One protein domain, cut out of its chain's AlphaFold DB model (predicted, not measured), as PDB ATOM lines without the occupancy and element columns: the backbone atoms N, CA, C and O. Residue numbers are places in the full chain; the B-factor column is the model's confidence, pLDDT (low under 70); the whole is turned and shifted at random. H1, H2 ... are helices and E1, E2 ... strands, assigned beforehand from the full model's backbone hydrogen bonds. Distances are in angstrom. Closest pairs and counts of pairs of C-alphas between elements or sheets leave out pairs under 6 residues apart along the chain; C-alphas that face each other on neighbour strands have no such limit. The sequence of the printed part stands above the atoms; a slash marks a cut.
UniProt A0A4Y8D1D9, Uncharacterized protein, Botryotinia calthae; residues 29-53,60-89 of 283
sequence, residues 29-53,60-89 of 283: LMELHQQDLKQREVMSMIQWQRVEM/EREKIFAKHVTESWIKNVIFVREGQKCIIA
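This is residues 29 to 53 and 60 to 89 of the 283 residues of an uncharacterized protein of Botryotinia calthae (UniProt A0A4Y8D1D9). What shape do these atoms make? One long straight helix, H1, makes the longest axis, and a short helix, H2, crosses it about perpendicular on one side. On that same side of H1 is a small two-stranded hairpin of E1 and E2, with H2 packed on it, mainly by E1; residues 47 to 53, of which 47 to 52 belong to H1, stick out free. What is it made of, and how large is it? The printed part has 55 residues with two named helices and two named strands in the order H1, H2, E1, E2; the sheet, in the order E1 - E2, is antiparallel, and the class is mixed, helices and strands. It is compact, with a radius of gyration of the C-alphas of 11.2 A and spans of 35 by 23 by 19 A.

How does the first helix meet the second? H1, residues 29 to 52, touches H2, residues 61 to 71, with its residues 42 to 46 alone; the closest C-alphas, those of Met 43 and Phe 65, are 6.9 A apart. Their lines stand about perpendicular, at 89 degrees, and in both helices every O i to N i+4 pair is within hydrogen-bond range. Where do the strands come near the helices? E1, residues 78 to 81, has 9 pairs of C-alphas within 8 A of H2, the closest being Ala 66 and Phe 79 at 5.8 A. The closest C-alphas of H1 and E1 are those of Gln 35 and Ile 78, 7.1 A apart, while H1 and E2, residues 84 to 88, are apart. How are the two strands paired? E1 and E2 form a hairpin of antiparallel neighbours, with 130 degrees between their directions. N 79 and O 86 are 3.0 A apart and N 84 and O 81 are 2.9 A apart, both within hydrogen-bond range.

Where is H1? It begins at C-alpha 29, at (-5.935, -17.235, -48.116), and measures 35.1 A from first to last C-alpha over residues 29 to 52. Where are the other elements? H2, residues 61 to 71, begins at C-alpha 61, at (16.198, -12.154, -38.608), and measures 15.5 A. E1, residues 78 to 81, measures 9.8 A, and E2, residues 84 to 88, measures 12.8 A and ends at C-alpha 88, at (5.420, -26.688, -33.907).

How far does it reach? The two C-alphas farthest apart are those of Leu 29 and Met 53, at 35.9 A. Is the printed part unbroken? Residues 54 to 59 are not printed, and C-alphas 53 and 60 are 16.8 A apart across the cut between H1 and H2. Of the links that are printed whole, E1 to E2 is tight and H2 to E1 is short. Where is confidence low? The mean pLDDT of the printed part is 82.9, and residues 51 to 53 of this model are under 70.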
ATOM      1  N   LEU A  29      -6.337 -18.638 -48.299       75.62
ATOM      2  CA  LEU A  29      -5.935 -17.235 -48.116       75.62
ATOM      3  C   LEU A  29      -6.153 -16.744 -46.677       75.62
ATOM      4  O   LEU A  29      -5.297 -16.038 -46.140       75.62
ATOM      5  N   MET A  30      -7.259 -17.122 -46.027       79.44
ATOM      6  CA  MET A  30      -7.518 -16.774 -44.624       79.44
ATOM      7  C   MET A  30      -6.525 -17.452 -43.671       79.44
ATOM      8  O   MET A  30      -6.038 -16.803 -42.742       79.44
ATOM      9  N   GLU A  31      -6.169 -18.718 -43.899       78.62
ATOM     10  CA  GLU A  31      -5.167 -19.417 -43.081       78.62
ATOM     11  C   GLU A  31      -3.750 -18.872 -43.300       78.62
ATOM     12  O   GLU A  31      -3.009 -18.699 -42.328       78.62
ATOM     13  N   LEU A  32      -3.379 -18.524 -44.539       80.19
ATOM     14  CA  LEU A  32      -2.126 -17.816 -44.830       80.19
ATOM     15  C   LEU A  32      -2.075 -16.455 -44.126       80.19
ATOM     16  O   LEU A  32      -1.094 -16.165 -43.444       80.19
ATOM     17  N   HIS A  33      -3.143 -15.655 -44.195       80.81
ATOM     18  CA  HIS A  33      -3.218 -14.380 -43.478       80.81
ATOM     19  C   HIS A  33      -3.117 -14.565 -41.953       80.81
ATOM     20  O   HIS A  33      -2.443 -13.791 -41.274       80.81
ATOM     21  N   GLN A  34      -3.713 -15.627 -41.400       83.75
ATOM     22  CA  GLN A  34      -3.604 -15.936 -39.973       83.75
ATOM     23  C   GLN A  34      -2.193 -16.401 -39.561       83.75
ATOM     24  O   GLN A  34      -1.782 -16.146 -38.427       83.75
ATOM     25  N   GLN A  35      -1.431 -17.059 -40.444       83.94
ATOM     26  CA  GLN A  35      -0.000 -17.319 -40.219       83.94
ATOM     27  C   GLN A  35       0.799 -16.012 -40.217       83.94
ATOM     28  O   GLN A  35       1.574 -15.777 -39.290       83.94
ATOM     29  N   ASP A  36       0.552 -15.137 -41.191       84.06
ATOM     30  CA  ASP A  36       1.203 -13.830 -41.329       84.06
ATOM     31  C   ASP A  36       1.020 -12.959 -40.071       84.06
ATOM     32  O   ASP A  36       1.980 -12.399 -39.537       84.06
ATOM     33  N   LEU A  37      -0.204 -12.904 -39.534       85.50
ATOM     34  CA  LEU A  37      -0.523 -12.191 -38.293       85.50
ATOM     35  C   LEU A  37       0.234 -12.755 -37.079       85.50
ATOM     36  O   LEU A  37       0.832 -11.984 -36.331       85.50
ATOM     37  N   LYS A  38       0.282 -14.085 -36.910       85.75
ATOM     38  CA  LYS A  38       1.030 -14.732 -35.812       85.75
ATOM     39  C   LYS A  38       2.539 -14.516 -35.929       85.75
ATOM     40  O   LYS A  38       3.208 -14.295 -34.922       85.75
ATOM     41  N   GLN A  39       3.091 -14.560 -37.143       85.31
ATOM     42  CA  GLN A  39       4.506 -14.260 -37.370       85.31
ATOM     43  C   GLN A  39       4.835 -12.810 -36.991       85.31
ATOM     44  O   GLN A  39       5.863 -12.568 -36.359       85.31
ATOM     45  N   ARG A  40       3.953 -11.853 -37.314       84.81
ATOM     46  CA  ARG A  40       4.089 -10.444 -36.900       84.81
ATOM     47  C   ARG A  40       3.994 -10.284 -35.381       84.81
ATOM     48  O   ARG A  40       4.850  -9.621 -34.808       84.81
ATOM     49  N   GLU A  41       3.025 -10.923 -34.728       87.50
ATOM     50  CA  GLU A  41       2.858 -10.905 -33.264       87.50
ATOM     51  C   GLU A  41       4.120 -11.402 -32.538       87.50
ATOM     52  O   GLU A  41       4.674 -10.699 -31.691       87.50
ATOM     53  N   VAL A  42       4.641 -12.569 -32.933       86.25
ATOM     54  CA  VAL A  42       5.867 -13.144 -32.356       86.25
ATOM     55  C   VAL A  42       7.101 -12.290 -32.680       86.25
ATOM     56  O   VAL A  42       7.948 -12.089 -31.812       86.25
ATOM     57  N   MET A  43       7.203 -11.720 -33.886       83.00
ATOM     58  CA  MET A  43       8.269 -10.764 -34.219       83.00
ATOM     59  C   MET A  43       8.234  -9.515 -33.325       83.00
ATOM     60  O   MET A  43       9.298  -9.052 -32.914       83.00
ATOM     61  N   SER A  44       7.051  -8.997 -32.989       84.56
ATOM     62  CA  SER A  44       6.901  -7.876 -32.052       84.56
ATOM     63  C   SER A  44       7.340  -8.259 -30.637       84.56
ATOM     64  O   SER A  44       8.081  -7.505 -30.011       84.56
ATOM     65  N   MET A  45       6.962  -9.444 -30.138       83.75
ATOM     66  CA  MET A  45       7.426  -9.946 -28.831       83.75
ATOM     67  C   MET A  45       8.960 -10.060 -28.770       83.75
ATOM     68  O   MET A  45       9.575  -9.628 -27.796       83.75
ATOM     69  N   ILE A  46       9.584 -10.563 -29.839       83.00
ATOM     70  CA  ILE A  46      11.048 -10.625 -29.987       83.00
ATOM     71  C   ILE A  46      11.670  -9.221 -29.985       83.00
ATOM     72  O   ILE A  46      12.724  -9.024 -29.382       83.00
ATOM     73  N   GLN A  47      11.051  -8.242 -30.653       80.06
ATOM     74  CA  GLN A  47      11.548  -6.863 -30.678       80.06
ATOM     75  C   GLN A  47      11.524  -6.221 -29.286       80.06
ATOM     76  O   GLN A  47      12.546  -5.668 -28.883       80.06
ATOM     77  N   TRP A  48      10.429  -6.363 -28.530       74.94
ATOM     78  CA  TRP A  48      10.352  -5.893 -27.140       74.94
ATOM     79  C   TRP A  48      11.460  -6.507 -26.272       74.94
ATOM     80  O   TRP A  48      12.257  -5.773 -25.691       74.94
ATOM     81  N   GLN A  49      11.609  -7.835 -26.290       72.38
ATOM     82  CA  GLN A  49      12.659  -8.522 -25.524       72.38
ATOM     83  C   GLN A  49      14.082  -8.117 -25.948       72.38
ATOM     84  O   GLN A  49      14.985  -8.073 -25.116       72.38
ATOM     85  N   ARG A  50      14.320  -7.806 -27.232       71.12
ATOM     86  CA  ARG A  50      15.644  -7.374 -27.722       71.12
ATOM     87  C   ARG A  50      15.987  -5.938 -27.314       71.12
ATOM     88  O   ARG A  50      17.172  -5.644 -27.165       71.12
ATOM     89  N   VAL A  51      14.982  -5.080 -27.112       65.12
ATOM     90  CA  VAL A  51      15.146  -3.735 -26.528       65.12
ATOM     91  C   VAL A  51      15.470  -3.832 -25.034       65.12
ATOM     92  O   VAL A  51      16.377  -3.145 -24.577       65.12
ATOM     93  N   GLU A  52      14.812  -4.727 -24.292       59.62
ATOM     94  CA  GLU A  52      15.108  -4.968 -22.867       59.62
ATOM     95  C   GLU A  52      16.487  -5.616 -22.638       59.62
ATOM     96  O   GLU A  52      17.187  -5.268 -21.690       59.62
ATOM     97  N   MET A  53      16.891  -6.560 -23.497       55.94
ATOM     98  CA  MET A  53      18.061  -7.431 -23.278       55.94
ATOM     99  C   MET A  53      19.320  -7.040 -24.082       55.94
ATOM    100  O   MET A  53      20.282  -7.807 -24.111       55.94
ATOM    101  N   GLU A  60      20.948 -12.828 -37.999       76.44
ATOM    102  CA  GLU A  60      19.972 -12.810 -39.091       76.44
ATOM    103  C   GLU A  60      18.528 -13.037 -38.600       76.44
ATOM    104  O   GLU A  60      18.259 -13.922 -37.781       76.44
ATOM    105  N   ARG A  61      17.580 -12.243 -39.120       78.00
ATOM    106  CA  ARG A  61      16.198 -12.154 -38.608       78.00
ATOM    107  C   ARG A  61      15.499 -13.512 -38.497       78.00
ATOM    108  O   ARG A  61      14.850 -13.773 -37.486       78.00
ATOM    109  N   GLU A  62      15.655 -14.378 -39.499       80.62
ATOM    110  CA  GLU A  62      15.058 -15.719 -39.487       80.62
ATOM    111  C   GLU A  62      15.644 -16.610 -38.386       80.62
ATOM    112  O   GLU A  62      14.896 -17.325 -37.723       80.62
ATOM    113  N   LYS A  63      16.955 -16.520 -38.119       84.38
ATOM    114  CA  LYS A  63      17.626 -17.297 -37.064       84.38
ATOM    115  C   LYS A  63      17.143 -16.886 -35.672       84.38
ATOM    116  O   LYS A  63      16.928 -17.759 -34.832       84.38
ATOM    117  N   ILE A  64      16.912 -15.590 -35.429       85.50
ATOM    118  CA  ILE A  64      16.310 -15.109 -34.170       85.50
ATOM    119  C   ILE A  64      14.880 -15.637 -34.025       85.50
ATOM    120  O   ILE A  64      14.530 -16.184 -32.979       85.50
ATOM    121  N   PHE A  65      14.069 -15.508 -35.078       87.38
ATOM    122  CA  PHE A  65      12.679 -15.964 -35.079       87.38
ATOM    123  C   PHE A  65      12.573 -17.472 -34.818       87.38
ATOM    124  O   PHE A  65      11.863 -17.901 -33.911       87.38
ATOM    125  N   ALA A  66      13.355 -18.273 -35.543       88.75
ATOM    126  CA  ALA A  66      13.428 -19.720 -35.389       88.75
ATOM    127  C   ALA A  66      13.895 -20.148 -33.992       88.75
ATOM    128  O   ALA A  66      13.326 -21.078 -33.410       88.75
ATOM    129  N   LYS A  67      14.905 -19.458 -33.444       88.62
ATOM    130  CA  LYS A  67      15.403 -19.685 -32.087       88.62
ATOM    131  C   LYS A  67      14.301 -19.432 -31.057       88.62
ATOM    132  O   LYS A  67      13.955 -20.352 -30.326       88.62
ATOM    133  N   HIS A  68      13.690 -18.248 -31.061       88.25
ATOM    134  CA  HIS A  68      12.651 -17.878 -30.096       88.25
ATOM    135  C   HIS A  68      11.402 -18.774 -30.201       88.25
ATOM    136  O   HIS A  68      10.921 -19.279 -29.188       88.25
ATOM    137  N   VAL A  69      10.920 -19.070 -31.417       86.50
ATOM    138  CA  VAL A  69       9.800 -20.010 -31.636       86.50
ATOM    139  C   VAL A  69      10.118 -21.404 -31.078       86.50
ATOM    140  O   VAL A  69       9.236 -22.035 -30.493       86.50
ATOM    141  N   THR A  70      11.365 -21.871 -31.194       87.12
ATOM    142  CA  THR A  70      11.799 -23.172 -30.654       87.12
ATOM    143  C   THR A  70      11.957 -23.142 -29.128       87.12
ATOM    144  O   THR A  70      11.430 -24.019 -28.447       87.12
ATOM    145  N   GLU A  71      12.637 -22.136 -28.572       86.31
ATOM    146  CA  GLU A  71      12.914 -22.019 -27.131       86.31
ATOM    147  C   GLU A  71      11.635 -21.784 -26.314       86.31
ATOM    148  O   GLU A  71      11.386 -22.490 -25.336       86.31
ATOM    149  N   SER A  72      10.768 -20.868 -26.758       84.62
ATOM    150  CA  SER A  72       9.448 -20.623 -26.158       84.62
ATOM    151  C   SER A  72       8.379 -21.639 -26.595       84.62
ATOM    152  O   SER A  72       7.255 -21.604 -26.095       84.62
ATOM    153  N   TRP A  73       8.722 -22.568 -27.495       85.44
ATOM    154  CA  TRP A  73       7.870 -23.649 -28.013       85.44
ATOM    155  C   TRP A  73       6.505 -23.173 -28.557       85.44
ATOM    156  O   TRP A  73       5.443 -23.720 -28.229       85.44
ATOM    157  N   ILE A  74       6.536 -22.122 -29.382       84.56
ATOM    158  CA  ILE A  74       5.351 -21.395 -29.860       84.56
ATOM    159  C   ILE A  74       4.623 -22.203 -30.941       84.56
ATOM    160  O   ILE A  74       5.186 -22.555 -31.975       84.56
ATOM    161  N   LYS A  75       3.346 -22.509 -30.696       86.44
ATOM    162  CA  LYS A  75       2.566 -23.473 -31.487       86.44
ATOM    163  C   LYS A  75       1.827 -22.845 -32.661       86.44
ATOM    164  O   LYS A  75       1.261 -21.762 -32.558       86.44
ATOM    165  N   ASN A  76       1.720 -23.621 -33.736       85.00
ATOM    166  CA  ASN A  76       0.994 -23.312 -34.968       85.00
ATOM    167  C   ASN A  76       1.518 -22.062 -35.701       85.00
ATOM    168  O   ASN A  76       0.735 -21.354 -36.335       85.00
ATOM    169  N   VAL A  77       2.831 -21.830 -35.607       87.44
ATOM    170  CA  VAL A  77       3.599 -20.802 -36.325       87.44
ATOM    171  C   VAL A  77       4.579 -21.501 -37.268       87.44
ATOM    172  O   VAL A  77       5.296 -22.412 -36.843       87.44
ATOM    173  N   ILE A  78       4.610 -21.090 -38.535       88.94
ATOM    174  CA  ILE A  78       5.599 -21.565 -39.518       88.94
ATOM    175  C   ILE A  78       6.894 -20.761 -39.380       88.94
ATOM    176  O   ILE A  78       6.855 -19.537 -39.266       88.94
ATOM    177  N   PHE A  79       8.039 -21.435 -39.446       91.25
ATOM    178  CA  PHE A  79       9.373 -20.830 -39.433       91.25
ATOM    179  C   PHE A  79      10.358 -21.655 -40.272       91.25
ATOM    180  O   PHE A  79      10.066 -22.798 -40.626       91.25
ATOM    181  N   VAL A  80      11.524 -21.096 -40.596       89.12
ATOM    182  CA  VAL A  80      12.626 -21.834 -41.237       89.12
ATOM    183  C   VAL A  80      13.646 -22.214 -40.171       89.12
ATOM    184  O   VAL A  80      14.086 -21.364 -39.402       89.12
ATOM    185  N   ARG A  81      14.044 -23.484 -40.115       87.31
ATOM    186  CA  ARG A  81      15.127 -23.972 -39.254       87.31
ATOM    187  C   ARG A  81      16.017 -24.897 -40.070       87.31
ATOM    188  O   ARG A  81      15.514 -25.820 -40.700       87.31
ATOM    189  N   GLU A  82      17.325 -24.637 -40.062       86.88
ATOM    190  CA  GLU A  82      18.324 -25.462 -40.769       86.88
ATOM    191  C   GLU A  82      17.983 -25.636 -42.275       86.88
ATOM    192  O   GLU A  82      18.167 -26.696 -42.861       86.88
ATOM    193  N   GLY A  83      17.426 -24.585 -42.897       84.19
ATOM    194  CA  GLY A  83      16.959 -24.570 -44.294       84.19
ATOM    195  C   GLY A  83      15.580 -25.205 -44.538       84.19
ATOM    196  O   GLY A  83      14.970 -24.970 -45.581       84.19
ATOM    197  N   GLN A  84      15.037 -25.956 -43.579       87.62
ATOM    198  CA  GLN A  84      13.742 -26.625 -43.697       87.62
ATOM    199  C   GLN A  84      12.604 -25.751 -43.144       87.62
ATOM    200  O   GLN A  84      12.720 -25.153 -42.074       87.62
ATOM    201  N   LYS A  85      11.458 -25.710 -43.841       90.06
ATOM    202  CA  LYS A  85      10.225 -25.116 -43.293       90.06
ATOM    203  C   LYS A  85       9.623 -26.039 -42.229       90.06
ATOM    204  O   LYS A  85       9.341 -27.211 -42.505       90.06
ATOM    205  N   CYS A  86       9.400 -25.490 -41.041       88.56
ATOM    206  CA  CYS A  86       8.990 -26.177 -39.820       88.56
ATOM    207  C   CYS A  86       7.724 -25.548 -39.221       88.56
ATOM    208  O   CYS A  86       7.449 -24.366 -39.425       88.56
ATOM    209  N   ILE A  87       6.970 -26.331 -38.447       87.69
ATOM    210  CA  ILE A  87       5.839 -25.858 -37.635       87.69
ATOM    211  C   ILE A  87       5.756 -26.672 -36.341       87.69
ATOM    212  O   ILE A  87       5.775 -27.905 -36.375       87.69
ATOM    213  N   ILE A  88       5.652 -26.004 -35.188       85.12
ATOM    214  CA  ILE A  88       5.420 -26.688 -33.907       85.12
ATOM    215  C   ILE A  88       3.924 -26.969 -33.774       85.12
ATOM    216  O   ILE A  88       3.113 -26.049 -33.691       85.12
ATOM    217  N   ALA A  89       3.549 -28.244 -33.738       84.19
ATOM    218  CA  ALA A  89       2.178 -28.677 -33.488       84.19
ATOM    219  C   ALA A  89       1.958 -29.036 -32.006       84.19
ATOM    220  O   ALA A  89       2.871 -29.018 -31.180       84.19
TER     221      ALA A  89